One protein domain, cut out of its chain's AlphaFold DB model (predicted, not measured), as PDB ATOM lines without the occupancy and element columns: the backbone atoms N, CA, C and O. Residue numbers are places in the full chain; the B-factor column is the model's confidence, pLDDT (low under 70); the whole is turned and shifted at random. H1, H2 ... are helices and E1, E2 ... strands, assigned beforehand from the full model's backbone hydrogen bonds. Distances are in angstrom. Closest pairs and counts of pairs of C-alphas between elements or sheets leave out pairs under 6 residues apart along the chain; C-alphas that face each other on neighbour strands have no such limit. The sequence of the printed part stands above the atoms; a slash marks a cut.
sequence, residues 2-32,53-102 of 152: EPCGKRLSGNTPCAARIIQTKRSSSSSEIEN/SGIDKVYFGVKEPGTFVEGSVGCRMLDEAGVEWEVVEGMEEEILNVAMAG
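What this domain is: This is residues 2 to 32 and 53 to 102 of the 152 residues of an uncharacterized protein of Blastomyces percursus (UniProt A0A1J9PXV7). A small body is built round a two-stranded parallel sheet, E1 and E2, with the short helix H2 packed by it through residues 75 to 79 and the first part of the long helix H1, residues 14 to 19, packed on H2. The far end of H1 sticks out as an arm with residues 27 to 32, and the short helix H3 lies at the opposite end of the long axis, where residues 97 to 102 stand free. The printed part has 81 residues with three named helices and two named strands, in the order H1, E1, H2, E2, H3; the class is mostly helix. The whole is loose, with a radius of gyration of the C-alphas of 14.7 A, and elongated, spanning 49 by 29 by 22 A.

How they stand to each other: Strands E1, residues 57 to 60, and E2, residues 84 to 87, are parallel neighbours with 18 degrees between their directions. C-alphas 57 and 84 face each other at 4.5 A. N 58 and O 84 are within hydrogen-bond range at 2.8 A, as are N 86 and O 58 at 3.0 A. Together with H2, residues 73 to 80, they form a strand-helix-strand unit, two parallel neighbour strands with a helix between them along the chain, and its crossover is right-handed. The closest C-alphas of H2 and E2 are those of Leu 78 and Glu 84, 6.9 A apart. H1, residues 14 to 31, touches H2 with residues 14 to 19 alone; the closest C-alphas are those of Ala 15 and Gly 74, 5.4 A apart. These two helices run the same way at a shallow tilt of 30 degrees. H3, residues 92 to 100, touches no helix and is apart from E1. H1 is apart from E2. In H2 and H3 every O i to N i+4 pair is within hydrogen-bond range; in H1 6 of 14 are, beside 8 of 15 O i to N i+3 pairs.

Where its parts are: E1 is 10.2 A long from first to last C-alpha and starts at C-alpha 57, (13.808, -1.542, 25.488). E2 is 10.6 A long. H2 is also 10.6 A long. H1 measures 28.2 A from C-alpha 14 at (19.210, 11.013, 27.454), with a kink of 25 degrees near residue 22. H3 measures 12.0 A and ends at C-alpha 100, (11.762, 16.795, 44.179).

The domain as a whole: The C-alphas of Asn 32 and Ala 101 are the two farthest apart, at 48.9 A. Without the stretches that stand free, the body spans 38 by 27 by 18 A. Residues 33 to 52 are not printed, and C-alphas 32 and 53 are 15.7 A apart across this cut in the link from H1 to E1. The link from E1 to H2, 12 residues, is long; those from H2 to E2 and from E2 to H3 are tight. The mean pLDDT of the printed part is 82.8, and it is under 70 at residues 24 to 32, residues 66 to 71 and residue 102.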
ATOM      1  N   GLU A   2      11.209   9.431  32.678       91.19
ATOM      2  CA  GLU A   2      11.343   9.375  31.220       91.19
ATOM      3  C   GLU A   2      12.693   9.978  30.770       91.19
ATOM      4  O   GLU A   2      13.170  10.960  31.350       91.19
ATOM      5  N   PRO A   3      13.368   9.389  29.766       92.25
ATOM      6  CA  PRO A   3      14.613   9.937  29.250       92.25
ATOM      7  C   PRO A   3      14.375  11.242  28.481       92.25
ATOM      8  O   PRO A   3      13.830  11.225  27.383       92.25
ATOM      9  N   CYS A   4      14.903  12.352  29.001       91.06
ATOM     10  CA  CYS A   4      14.783  13.663  28.352       91.06
ATOM     11  C   CYS A   4      15.170  13.669  26.864       91.06
ATOM     12  O   CYS A   4      16.223  13.141  26.471       91.06
ATOM     13  N   GLY A   5      14.330  14.327  26.057       90.25
ATOM     14  CA  GLY A   5      14.554  14.578  24.628       90.25
ATOM     15  C   GLY A   5      15.318  15.877  24.337       90.25
ATOM     16  O   GLY A   5      15.930  16.017  23.281       90.25
ATOM     17  N   LYS A   6      15.350  16.817  25.290       87.25
ATOM     18  CA  LYS A   6      16.076  18.092  25.189       87.25
ATOM     19  C   LYS A   6      16.723  18.437  26.527       87.25
ATOM     20  O   LYS A   6      16.188  18.124  27.584       87.25
ATOM     21  N   ARG A   7      17.883  19.094  26.488       87.44
ATOM     22  CA  ARG A   7      18.563  19.626  27.676       87.44
ATOM     23  C   ARG A   7      18.918  21.088  27.460       87.44
ATOM     24  O   ARG A   7      19.526  21.427  26.450       87.44
ATOM     25  N   LEU A   8      18.584  21.936  28.429       86.31
ATOM     26  CA  LEU A   8      18.959  23.356  28.414       86.31
ATOM     27  C   LEU A   8      20.456  23.568  28.669       86.31
ATOM     28  O   LEU A   8      21.016  24.573  28.254       86.31
ATOM     29  N   SER A   9      21.120  22.593  29.293       88.44
ATOM     30  CA  SER A   9      22.556  22.647  29.570       88.44
ATOM     31  C   SER A   9      23.440  22.495  28.324       88.44
ATOM     32  O   SER A   9      24.658  22.500  28.457       88.44
ATOM     33  N   GLY A  10      22.865  22.252  27.138       87.12
ATOM     34  CA  GLY A  10      23.611  21.972  25.904       87.12
ATOM     35  C   GLY A  10      24.219  20.565  25.818       87.12
ATOM     36  O   GLY A  10      24.760  20.194  24.781       87.12
ATOM     37  N   ASN A  11      24.101  19.752  26.873       93.56
ATOM     38  CA  ASN A  11      24.581  18.369  26.867       93.56
ATOM     39  C   ASN A  11      23.669  17.464  26.034       93.56
ATOM     40  O   ASN A  11      22.456  17.678  25.967       93.56
ATOM     41  N   THR A  12      24.233  16.383  25.493       92.69
ATOM     42  CA  THR A  12      23.477  15.380  24.736       92.69
ATOM     43  C   THR A  12      22.299  14.830  25.563       92.69
ATOM     44  O   THR A  12      22.512  14.340  26.683       92.69
ATOM     45  N   PRO A  13      21.055  14.882  25.045       94.69
ATOM     46  CA  PRO A  13      19.876  14.407  25.766       94.69
ATOM     47  C   PRO A  13      19.933  12.895  26.037       94.69
ATOM     48  O   PRO A  13      20.651  12.150  25.366       94.69
ATOM     49  N   CYS A  14      19.200  12.426  27.055       94.38
ATOM     50  CA  CYS A  14      19.210  11.013  27.454       94.38
ATOM     51  C   CYS A  14      18.725  10.105  26.320       94.38
ATOM     52  O   CYS A  14      19.395   9.117  26.027       94.38
ATOM     53  N   ALA A  15      17.630  10.476  25.649       94.00
ATOM     54  CA  ALA A  15      17.093   9.711  24.526       94.00
ATOM     55  C   ALA A  15      18.132   9.545  23.400       94.00
ATOM     56  O   ALA A  15      18.374   8.435  22.941       94.00
ATOM     57  N   ALA A  16      18.854  10.613  23.032       94.50
ATOM     58  CA  ALA A  16      19.911  10.535  22.017       94.50
ATOM     59  C   ALA A  16      21.063   9.594  22.412       94.50
ATOM     60  O   ALA A  16      21.566   8.850  21.571       94.50
ATOM     61  N   ARG A  17      21.471   9.597  23.688       95.06
ATOM     62  CA  ARG A  17      22.524   8.694  24.184       95.06
ATOM     63  C   ARG A  17      22.097   7.231  24.119       95.06
ATOM     64  O   ARG A  17      22.896   6.396  23.712       95.06
ATOM     65  N   ILE A  18      20.843   6.935  24.462       94.38
ATOM     66  CA  ILE A  18      20.268   5.587  24.350       94.38
ATOM     67  C   ILE A  18      20.323   5.120  22.892       94.38
ATOM     68  O   ILE A  18      20.859   4.051  22.606       94.38
ATOM     69  N   ILE A  19      19.877   5.957  21.956       93.00
ATOM     70  CA  ILE A  19      19.878   5.652  20.517       93.00
ATOM     71  C   ILE A  19      21.300   5.401  19.992       93.00
ATOM     72  O   ILE A  19      21.520   4.511  19.168       93.00
ATOM     73  N   GLN A  20      22.289   6.151  20.482       92.56
ATOM     74  CA  GLN A  20      23.683   5.999  20.065       92.56
ATOM     75  C   GLN A  20      24.254   4.610  20.390       92.56
ATOM     76  O   GLN A  20      25.071   4.112  19.613       92.56
ATOM     77  N   THR A  21      23.780   3.954  21.458       89.69
ATOM     78  CA  THR A  21      24.224   2.594  21.824       89.69
ATOM     79  C   THR A  21      23.941   1.557  20.738       89.69
ATOM     80  O   THR A  21      24.674   0.578  20.634       89.69
ATOM     81  N   LYS A  22      22.926   1.785  19.892       81.62
ATOM     82  CA  LYS A  22      22.594   0.900  18.766       81.62
ATOM     83  C   LYS A  22      23.503   1.118  17.559       81.62
ATOM     84  O   LYS A  22      23.812   0.188  16.821       81.62
ATOM     85  N   ARG A  23      23.965   2.357  17.355       71.62
ATOM     86  CA  ARG A  23      24.805   2.729  16.203       71.62
ATOM     87  C   ARG A  23      26.234   2.216  16.339       71.62
ATOM     88  O   ARG A  23      26.798   1.752  15.351       71.62
ATOM     89  N   SER A  24      26.790   2.237  17.554       62.84
ATOM     90  CA  SER A  24      28.151   1.753  17.848       62.84
ATOM     91  C   SER A  24      28.396   0.311  17.423       62.84
ATOM     92  O   SER A  24      29.532  -0.083  17.191       62.84
ATOM     93  N   SER A  25      27.335  -0.467  17.296       59.31
ATOM     94  CA  SER A  25      27.435  -1.881  17.006       59.31
ATOM     95  C   SER A  25      27.301  -2.210  15.522       59.31
ATOM     96  O   SER A  25      27.926  -3.149  15.046       59.31
ATOM     97  N   SER A  26      26.574  -1.373  14.774       56.75
ATOM     98  CA  SER A  26      26.492  -1.466  13.311       56.75
ATOM     99  C   SER A  26      27.796  -1.067  12.606       56.75
ATOM    100  O   SER A  26      28.079  -1.547  11.512       56.75
ATOM    101  N   SER A  27      28.620  -0.215  13.231       54.78
ATOM    102  CA  SER A  27      29.901   0.220  12.655       54.78
ATOM    103  C   SER A  27      31.036  -0.789  12.871       54.78
ATOM    104  O   SER A  27      31.889  -0.928  12.001       54.78
ATOM    105  N   SER A  28      31.029  -1.552  13.971       54.16
ATOM    106  CA  SER A  28      32.068  -2.556  14.268       54.16
ATOM    107  C   SER A  28      31.952  -3.855  13.457       54.16
ATOM    108  O   SER A  28      32.888  -4.656  13.444       54.16
ATOM    109  N   GLU A  29      30.821  -4.088  12.788       54.72
ATOM    110  CA  GLU A  29      30.605  -5.279  11.953       54.72
ATOM    111  C   GLU A  29      31.089  -5.102  10.504       54.72
ATOM    112  O   GLU A  29      31.338  -6.096   9.820       54.72
ATOM    113  N   ILE A  30      31.261  -3.861  10.028       57.16
ATOM    114  CA  ILE A  30      31.667  -3.592   8.640       57.16
ATOM    115  C   ILE A  30      33.198  -3.629   8.476       57.16
ATOM    116  O   ILE A  30      33.680  -4.112   7.455       57.16
ATOM    117  N   GLU A  31      33.981  -3.226   9.482       53.00
ATOM    118  CA  GLU A  31      35.453  -3.210   9.368       53.00
ATOM    119  C   GLU A  31      36.124  -4.563   9.678       53.00
ATOM    120  O   GLU A  31      37.199  -4.848   9.156       53.00
ATOM    121  N   ASN A  32      35.471  -5.459  10.428       52.53
ATOM    122  CA  ASN A  32      36.050  -6.763  10.792       52.53
ATOM    123  C   ASN A  32      35.847  -7.879   9.743       52.53
ATOM    124  O   ASN A  32      36.304  -9.001   9.949       52.53
ATOM    125  N   SER A  53      22.375  -5.147  19.349       76.94
ATOM    126  CA  SER A  53      23.512  -4.633  20.066       76.94
ATOM    127  C   SER A  53      23.185  -3.193  20.426       76.94
ATOM    128  O   SER A  53      22.823  -2.413  19.545       76.94
ATOM    129  N   GLY A  54      23.242  -2.878  21.717       87.75
ATOM    130  CA  GLY A  54      22.719  -1.628  22.266       87.75
ATOM    131  C   GLY A  54      21.427  -1.834  23.058       87.75
ATOM    132  O   GLY A  54      21.034  -2.956  23.361       87.75
ATOM    133  N   ILE A  55      20.796  -0.730  23.451       92.19
ATOM    134  CA  ILE A  55      19.570  -0.733  24.254       92.19
ATOM    135  C   ILE A  55      18.359  -0.867  23.327       92.19
ATOM    136  O   ILE A  55      18.129   0.001  22.489       92.19
ATOM    137  N   ASP A  56      17.564  -1.923  23.506       91.19
ATOM    138  CA  ASP A  56      16.359  -2.164  22.700       91.19
ATOM    139  C   ASP A  56      15.051  -1.794  23.380       91.19
ATOM    140  O   ASP A  56      14.096  -1.468  22.679       91.19
ATOM    141  N   LYS A  57      15.005  -1.854  24.714       93.31
ATOM    142  CA  LYS A  57      13.808  -1.542  25.488       93.31
ATOM    143  C   LYS A  57      14.139  -0.691  26.710       93.31
ATOM    144  O   LYS A  57      15.110  -0.972  27.413       93.31
ATOM    145  N   VAL A  58      13.337   0.340  26.967       94.62
ATOM    146  CA  VAL A  58      13.493   1.271  28.092       94.62
ATOM    147  C   VAL A  58      12.257   1.217  28.984       94.62
ATOM    148  O   VAL A  58      11.153   1.511  28.542       94.62
ATOM    149  N   TYR A  59      12.452   0.901  30.261       95.19
ATOM    150  CA  TYR A  59      11.401   0.981  31.273       95.19
ATOM    151  C   TYR A  59      11.611   2.223  32.132       95.19
ATOM    152  O   TYR A  59      12.739   2.508  32.548       95.19
ATOM    153  N   PHE A  60      10.547   2.965  32.420       93.69
ATOM    154  CA  PHE A  60      10.616   4.112  33.325       93.69
ATOM    155  C   PHE A  60       9.315   4.280  34.110       93.69
ATOM    156  O   PHE A  60       8.240   4.023  33.592       93.69
ATOM    157  N   GLY A  61       9.406   4.718  35.367       91.31
ATOM    158  CA  GLY A  61       8.230   4.775  36.251       91.31
ATOM    159  C   GLY A  61       7.447   6.093  36.278       91.31
ATOM    160  O   GLY A  61       6.453   6.170  36.973       91.31
ATOM    161  N   VAL A  62       7.904   7.148  35.587       90.56
ATOM    162  CA  VAL A  62       7.245   8.477  35.565       90.56
ATOM    163  C   VAL A  62       7.518   9.157  34.231       90.56
ATOM    164  O   VAL A  62       8.688   9.228  33.839       90.56
ATOM    165  N   LYS A  63       6.478   9.675  33.569       85.50
ATOM    166  CA  LYS A  63       6.588  10.529  32.371       85.50
ATOM    167  C   LYS A  63       7.033  11.947  32.717       85.50
ATOM    168  O   LYS A  63       6.747  12.422  33.812       85.50
ATOM    169  N   GLU A  64       7.720  12.628  31.797       76.75
ATOM    170  CA  GLU A  64       8.093  14.028  32.035       76.75
ATOM    171  C   GLU A  64       6.822  14.862  32.296       76.75
ATOM    172  O   GLU A  64       5.874  14.801  31.503       76.75
ATOM    173  N   PRO A  65       6.755  15.620  33.408       71.38
ATOM    174  CA  PRO A  65       5.608  16.472  33.673       71.38
ATOM    175  C   PRO A  65       5.534  17.561  32.594       71.38
ATOM    176  O   PRO A  65       6.533  18.208  32.272       71.38
ATOM    177  N   GLY A  66       4.336  17.796  32.048       60.22
ATOM    178  CA  GLY A  66       4.106  18.734  30.936       60.22
ATOM    179  C   GLY A  66       4.433  20.206  31.234       60.22
ATOM    180  O   GLY A  66       4.321  21.049  30.354       60.22
ATOM    181  N   THR A  67       4.850  20.522  32.461       59.06
ATOM    182  CA  THR A  67       5.346  21.839  32.877       59.06
ATOM    183  C   THR A  67       6.791  22.109  32.445       59.06
ATOM    184  O   THR A  67       7.215  23.262  32.484       59.06
ATOM    185  N   PHE A  68       7.556  21.084  32.039       53.16
ATOM    186  CA  PHE A  68       8.993  21.209  31.750       53.16
ATOM    187  C   PHE A  68       9.330  21.200  30.244       53.16
ATOM    188  O   PHE A  68      10.211  21.947  29.818       53.16
ATOM    189  N   VAL A  69       8.627  20.412  29.417       52.81
ATOM    190  CA  VAL A  69       8.800  20.348  27.950       52.81
ATOM    191  C   VAL A  69       7.457  19.991  27.290       52.81
ATOM    192  O   VAL A  69       6.776  19.068  27.729       52.81
ATOM    193  N   GLU A  70       7.067  20.720  26.238       53.22
ATOM    194  CA  GLU A  70       5.876  20.430  25.420       53.22
ATOM    195  C   GLU A  70       5.998  19.048  24.754       53.22
ATOM    196  O   GLU A  70       6.671  18.873  23.736       53.22
ATOM    197  N   GLY A  71       5.328  18.057  25.344       60.66
ATOM    198  CA  GLY A  71       5.246  16.694  24.829       60.66
ATOM    199  C   GLY A  71       6.478  15.834  25.123       60.66
ATOM    200  O   GLY A  71       7.596  16.317  25.280       60.66
ATOM    201  N   SER A  72       6.264  14.519  25.164       73.56
ATOM    202  CA  SER A  72       7.283  13.485  25.382       73.56
ATOM    203  C   SER A  72       8.224  13.360  24.174       73.56
ATOM    204  O   SER A  72       8.196  12.376  23.425       73.56
ATOM    205  N   VAL A  73       9.040  14.392  23.929       85.75
ATOM    206  CA  VAL A  73      10.060  14.413  22.865       85.75
ATOM    207  C   VAL A  73      11.006  13.221  23.027       85.75
ATOM    208  O   VAL A  73      11.439  12.651  22.029       85.75
ATOM    209  N   GLY A  74      11.274  12.814  24.273       88.75
ATOM    210  CA  GLY A  74      12.062  11.634  24.612       88.75
ATOM    211  C   GLY A  74      11.463  10.342  24.056       88.75
ATOM    212  O   GLY A  74      12.126   9.666  23.272       88.75
ATOM    213  N   CYS A  75      10.205  10.035  24.397       89.75
ATOM    214  CA  CYS A  75       9.496   8.864  23.859       89.75
ATOM    215  C   CYS A  75       9.480   8.847  22.325       89.75
ATOM    216  O   CYS A  75       9.846   7.838  21.730       89.75
ATOM    217  N   ARG A  76       9.161   9.980  21.679       91.19
ATOM    218  CA  ARG A  76       9.128  10.055  20.208       91.19
ATOM    219  C   ARG A  76      10.482   9.714  19.582       91.19
ATOM    220  O   ARG A  76      10.536   8.976  18.607       91.19
ATOM    221  N   MET A  77      11.576  10.228  20.149       92.69
ATOM    222  CA  MET A  77      12.924   9.904  19.672       92.69
ATOM    223  C   MET A  77      13.236   8.405  19.790       92.69
ATOM    224  O   MET A  77      13.919   7.857  18.926       92.69
ATOM    225  N   LEU A  78      12.770   7.750  20.859       92.94
ATOM    226  CA  LEU A  78      12.951   6.310  21.051       92.94
ATOM    227  C   LEU A  78      12.125   5.499  20.043       92.94
ATOM    228  O   LEU A  78      12.682   4.600  19.410       92.94
ATOM    229  N   ASP A  79      10.860   5.871  19.825       91.81
ATOM    230  CA  ASP A  79       9.973   5.235  18.842       91.81
ATOM    231  C   ASP A  79      10.550   5.316  17.421       91.81
ATOM    232  O   ASP A  79      10.665   4.305  16.727       91.81
ATOM    233  N   GLU A  80      10.999   6.506  17.006       92.44
ATOM    234  CA  GLU A  80      11.627   6.735  15.697       92.44
ATOM    235  C   GLU A  80      12.923   5.928  15.510       92.44
ATOM    236  O   GLU A  80      13.278   5.553  14.392       92.44
ATOM    237  N   ALA A  81      13.632   5.633  16.601       90.75
ATOM    238  CA  ALA A  81      14.852   4.832  16.591       90.75
ATOM    239  C   ALA A  81      14.606   3.318  16.738       90.75
ATOM    240  O   ALA A  81      15.572   2.546  16.781       90.75
ATOM    241  N   GLY A  82      13.346   2.881  16.840       91.00
ATOM    242  CA  GLY A  82      12.994   1.481  17.078       91.00
ATOM    243  C   GLY A  82      13.505   0.972  18.428       91.00
ATOM    244  O   GLY A  82      14.047  -0.136  18.511       91.00
ATOM    245  N   VAL A  83      13.430   1.816  19.460       92.44
ATOM    246  CA  VAL A  83      13.649   1.452  20.861       92.44
ATOM    247  C   VAL A  83      12.283   1.384  21.527       92.44
ATOM    248  O   VAL A  83      11.598   2.395  21.653       92.44
ATOM    249  N   GLU A  84      11.889   0.189  21.948       93.31
ATOM    250  CA  GLU A  84      10.630  -0.021  22.655       93.31
ATOM    251  C   GLU A  84      10.685   0.664  24.025       93.31
ATOM    252  O   GLU A  84      11.733   0.717  24.673       93.31
ATOM    253  N   TRP A  85       9.564   1.180  24.514       94.06
ATOM    254  CA  TRP A  85       9.502   1.717  25.867       94.06
ATOM    255  C   TRP A  85       8.192   1.368  26.553       94.06
ATOM    256  O   TRP A  85       7.166   1.160  25.912       94.06
ATOM    257  N   GLU A  86       8.251   1.269  27.877       94.25
ATOM    258  CA  GLU A  86       7.109   0.909  28.710       94.25
ATOM    259  C   GLU A  86       7.146   1.699  30.018       94.25
ATOM    260  O   GLU A  86       8.202   1.865  30.639       94.25
ATOM    261  N   VAL A  87       5.980   2.204  30.420       92.56
ATOM    262  CA  VAL A  87       5.824   2.913  31.690       92.56
ATOM    263  C   VAL A  87       5.467   1.898  32.761       92.56
ATOM    264  O   VAL A  87       4.505   1.153  32.606       92.56
ATOM    265  N   VAL A  88       6.241   1.875  33.843       94.19
ATOM    266  CA  VAL A  88       5.941   1.038  35.007       94.19
ATOM    267  C   VAL A  88       5.059   1.840  35.954       94.19
ATOM    268  O   VAL A  88       5.530   2.768  36.611       94.19
ATOM    269  N   GLU A  89       3.777   1.494  35.994       91.94
ATOM    270  CA  GLU A  89       2.791   2.146  36.855       91.94
ATOM    271  C   GLU A  89       3.050   1.856  38.346       91.94
ATOM    272  O   GLU A  89       3.685   0.867  38.715       91.94
ATOM    273  N   GLY A  90       2.549   2.733  39.221       91.19
ATOM    274  CA  GLY A  90       2.608   2.552  40.678       91.19
ATOM    275  C   GLY A  90       3.912   2.991  41.353       91.19
ATOM    276  O   GLY A  90       3.981   2.984  42.576       91.19
ATOM    277  N   MET A  91       4.925   3.419  40.592       89.38
ATOM    278  CA  MET A  91       6.182   3.969  41.131       89.38
ATOM    279  C   MET A  91       6.239   5.503  41.083       89.38
ATOM    280  O   MET A  91       7.282   6.104  41.338       89.38
ATOM    281  N   GLU A  92       5.140   6.150  40.702       88.75
ATOM    282  CA  GLU A  92       5.168   7.548  40.286       88.75
ATOM    283  C   GLU A  92       5.448   8.507  41.441       88.75
ATOM    284  O   GLU A  92       6.350   9.342  41.363       88.75
ATOM    285  N   GLU A  93       4.696   8.341  42.528       87.19
ATOM    286  CA  GLU A  93       4.785   9.163  43.733       87.19
ATOM    287  C   GLU A  93       6.171   9.063  44.383       87.19
ATOM    288  O   GLU A  93       6.777  10.082  44.706       87.19
ATOM    289  N   GLU A  94       6.715   7.848  44.502       90.00
ATOM    290  CA  GLU A  94       8.037   7.612  45.092       90.00
ATOM    291  C   GLU A  94       9.149   8.261  44.256       90.00
ATOM    292  O   GLU A  94      10.010   8.966  44.790       90.00
ATOM    293  N   ILE A  95       9.107   8.080  42.930       90.25
ATOM    294  CA  ILE A  95      10.091   8.664  42.012       90.25
ATOM    295  C   ILE A  95      10.016  10.192  42.037       90.25
ATOM    296  O   ILE A  95      11.061  10.845  42.056       90.25
ATOM    297  N   LEU A  96       8.810  10.767  42.027       85.44
ATOM    298  CA  LEU A  96       8.618  12.216  42.069       85.44
ATOM    299  C   LEU A  96       9.072  12.801  43.407       85.44
ATOM    300  O   LEU A  96       9.790  13.796  43.400       85.44
ATOM    301  N   ASN A  97       8.728  12.173  44.532       86.81
ATOM    302  CA  ASN A  97       9.149  12.623  45.858       86.81
ATOM    303  C   ASN A  97      10.683  12.680  45.960       86.81
ATOM    304  O   ASN A  97      11.250  13.716  46.300       86.81
ATOM    305  N   VAL A  98      11.383  11.619  45.539       88.56
ATOM    306  CA  VAL A  98      12.857  11.601  45.525       88.56
ATOM    307  C   VAL A  98      13.433  12.625  44.543       88.56
ATOM    308  O   VAL A  98      14.412  13.299  44.864       88.56
ATOM    309  N   ALA A  99      12.841  12.772  43.353       83.81
ATOM    310  CA  ALA A  99      13.297  13.744  42.359       83.81
ATOM    311  C   ALA A  99      13.102  15.203  42.814       83.81
ATOM    312  O   ALA A  99      13.885  16.068  42.423       83.81
ATOM    313  N   MET A 100      12.087  15.471  43.641       81.75
ATOM    314  CA  MET A 100      11.762  16.795  44.179       81.75
ATOM    315  C   MET A 100      12.366  17.061  45.563       81.75
ATOM    316  O   MET A 100      12.398  18.210  45.977       81.75
ATOM    317  N   ALA A 101      12.928  16.067  46.257       79.81
ATOM    318  CA  ALA A 101      13.494  16.228  47.604       79.81
ATOM    319  C   ALA A 101      14.651  17.255  47.706       79.81
ATOM    320  O   ALA A 101      15.023  17.660  48.805       79.81
ATOM    321  N   GLY A 102      15.225  17.693  46.576       66.25
ATOM    322  CA  GLY A 102      16.200  18.796  46.492       66.25
ATOM    323  C   GLY A 102      15.624  20.132  45.992       66.25
ATOM    324  O   GLY A 102      16.359  21.107  45.842       66.25
TER     325      GLY A 102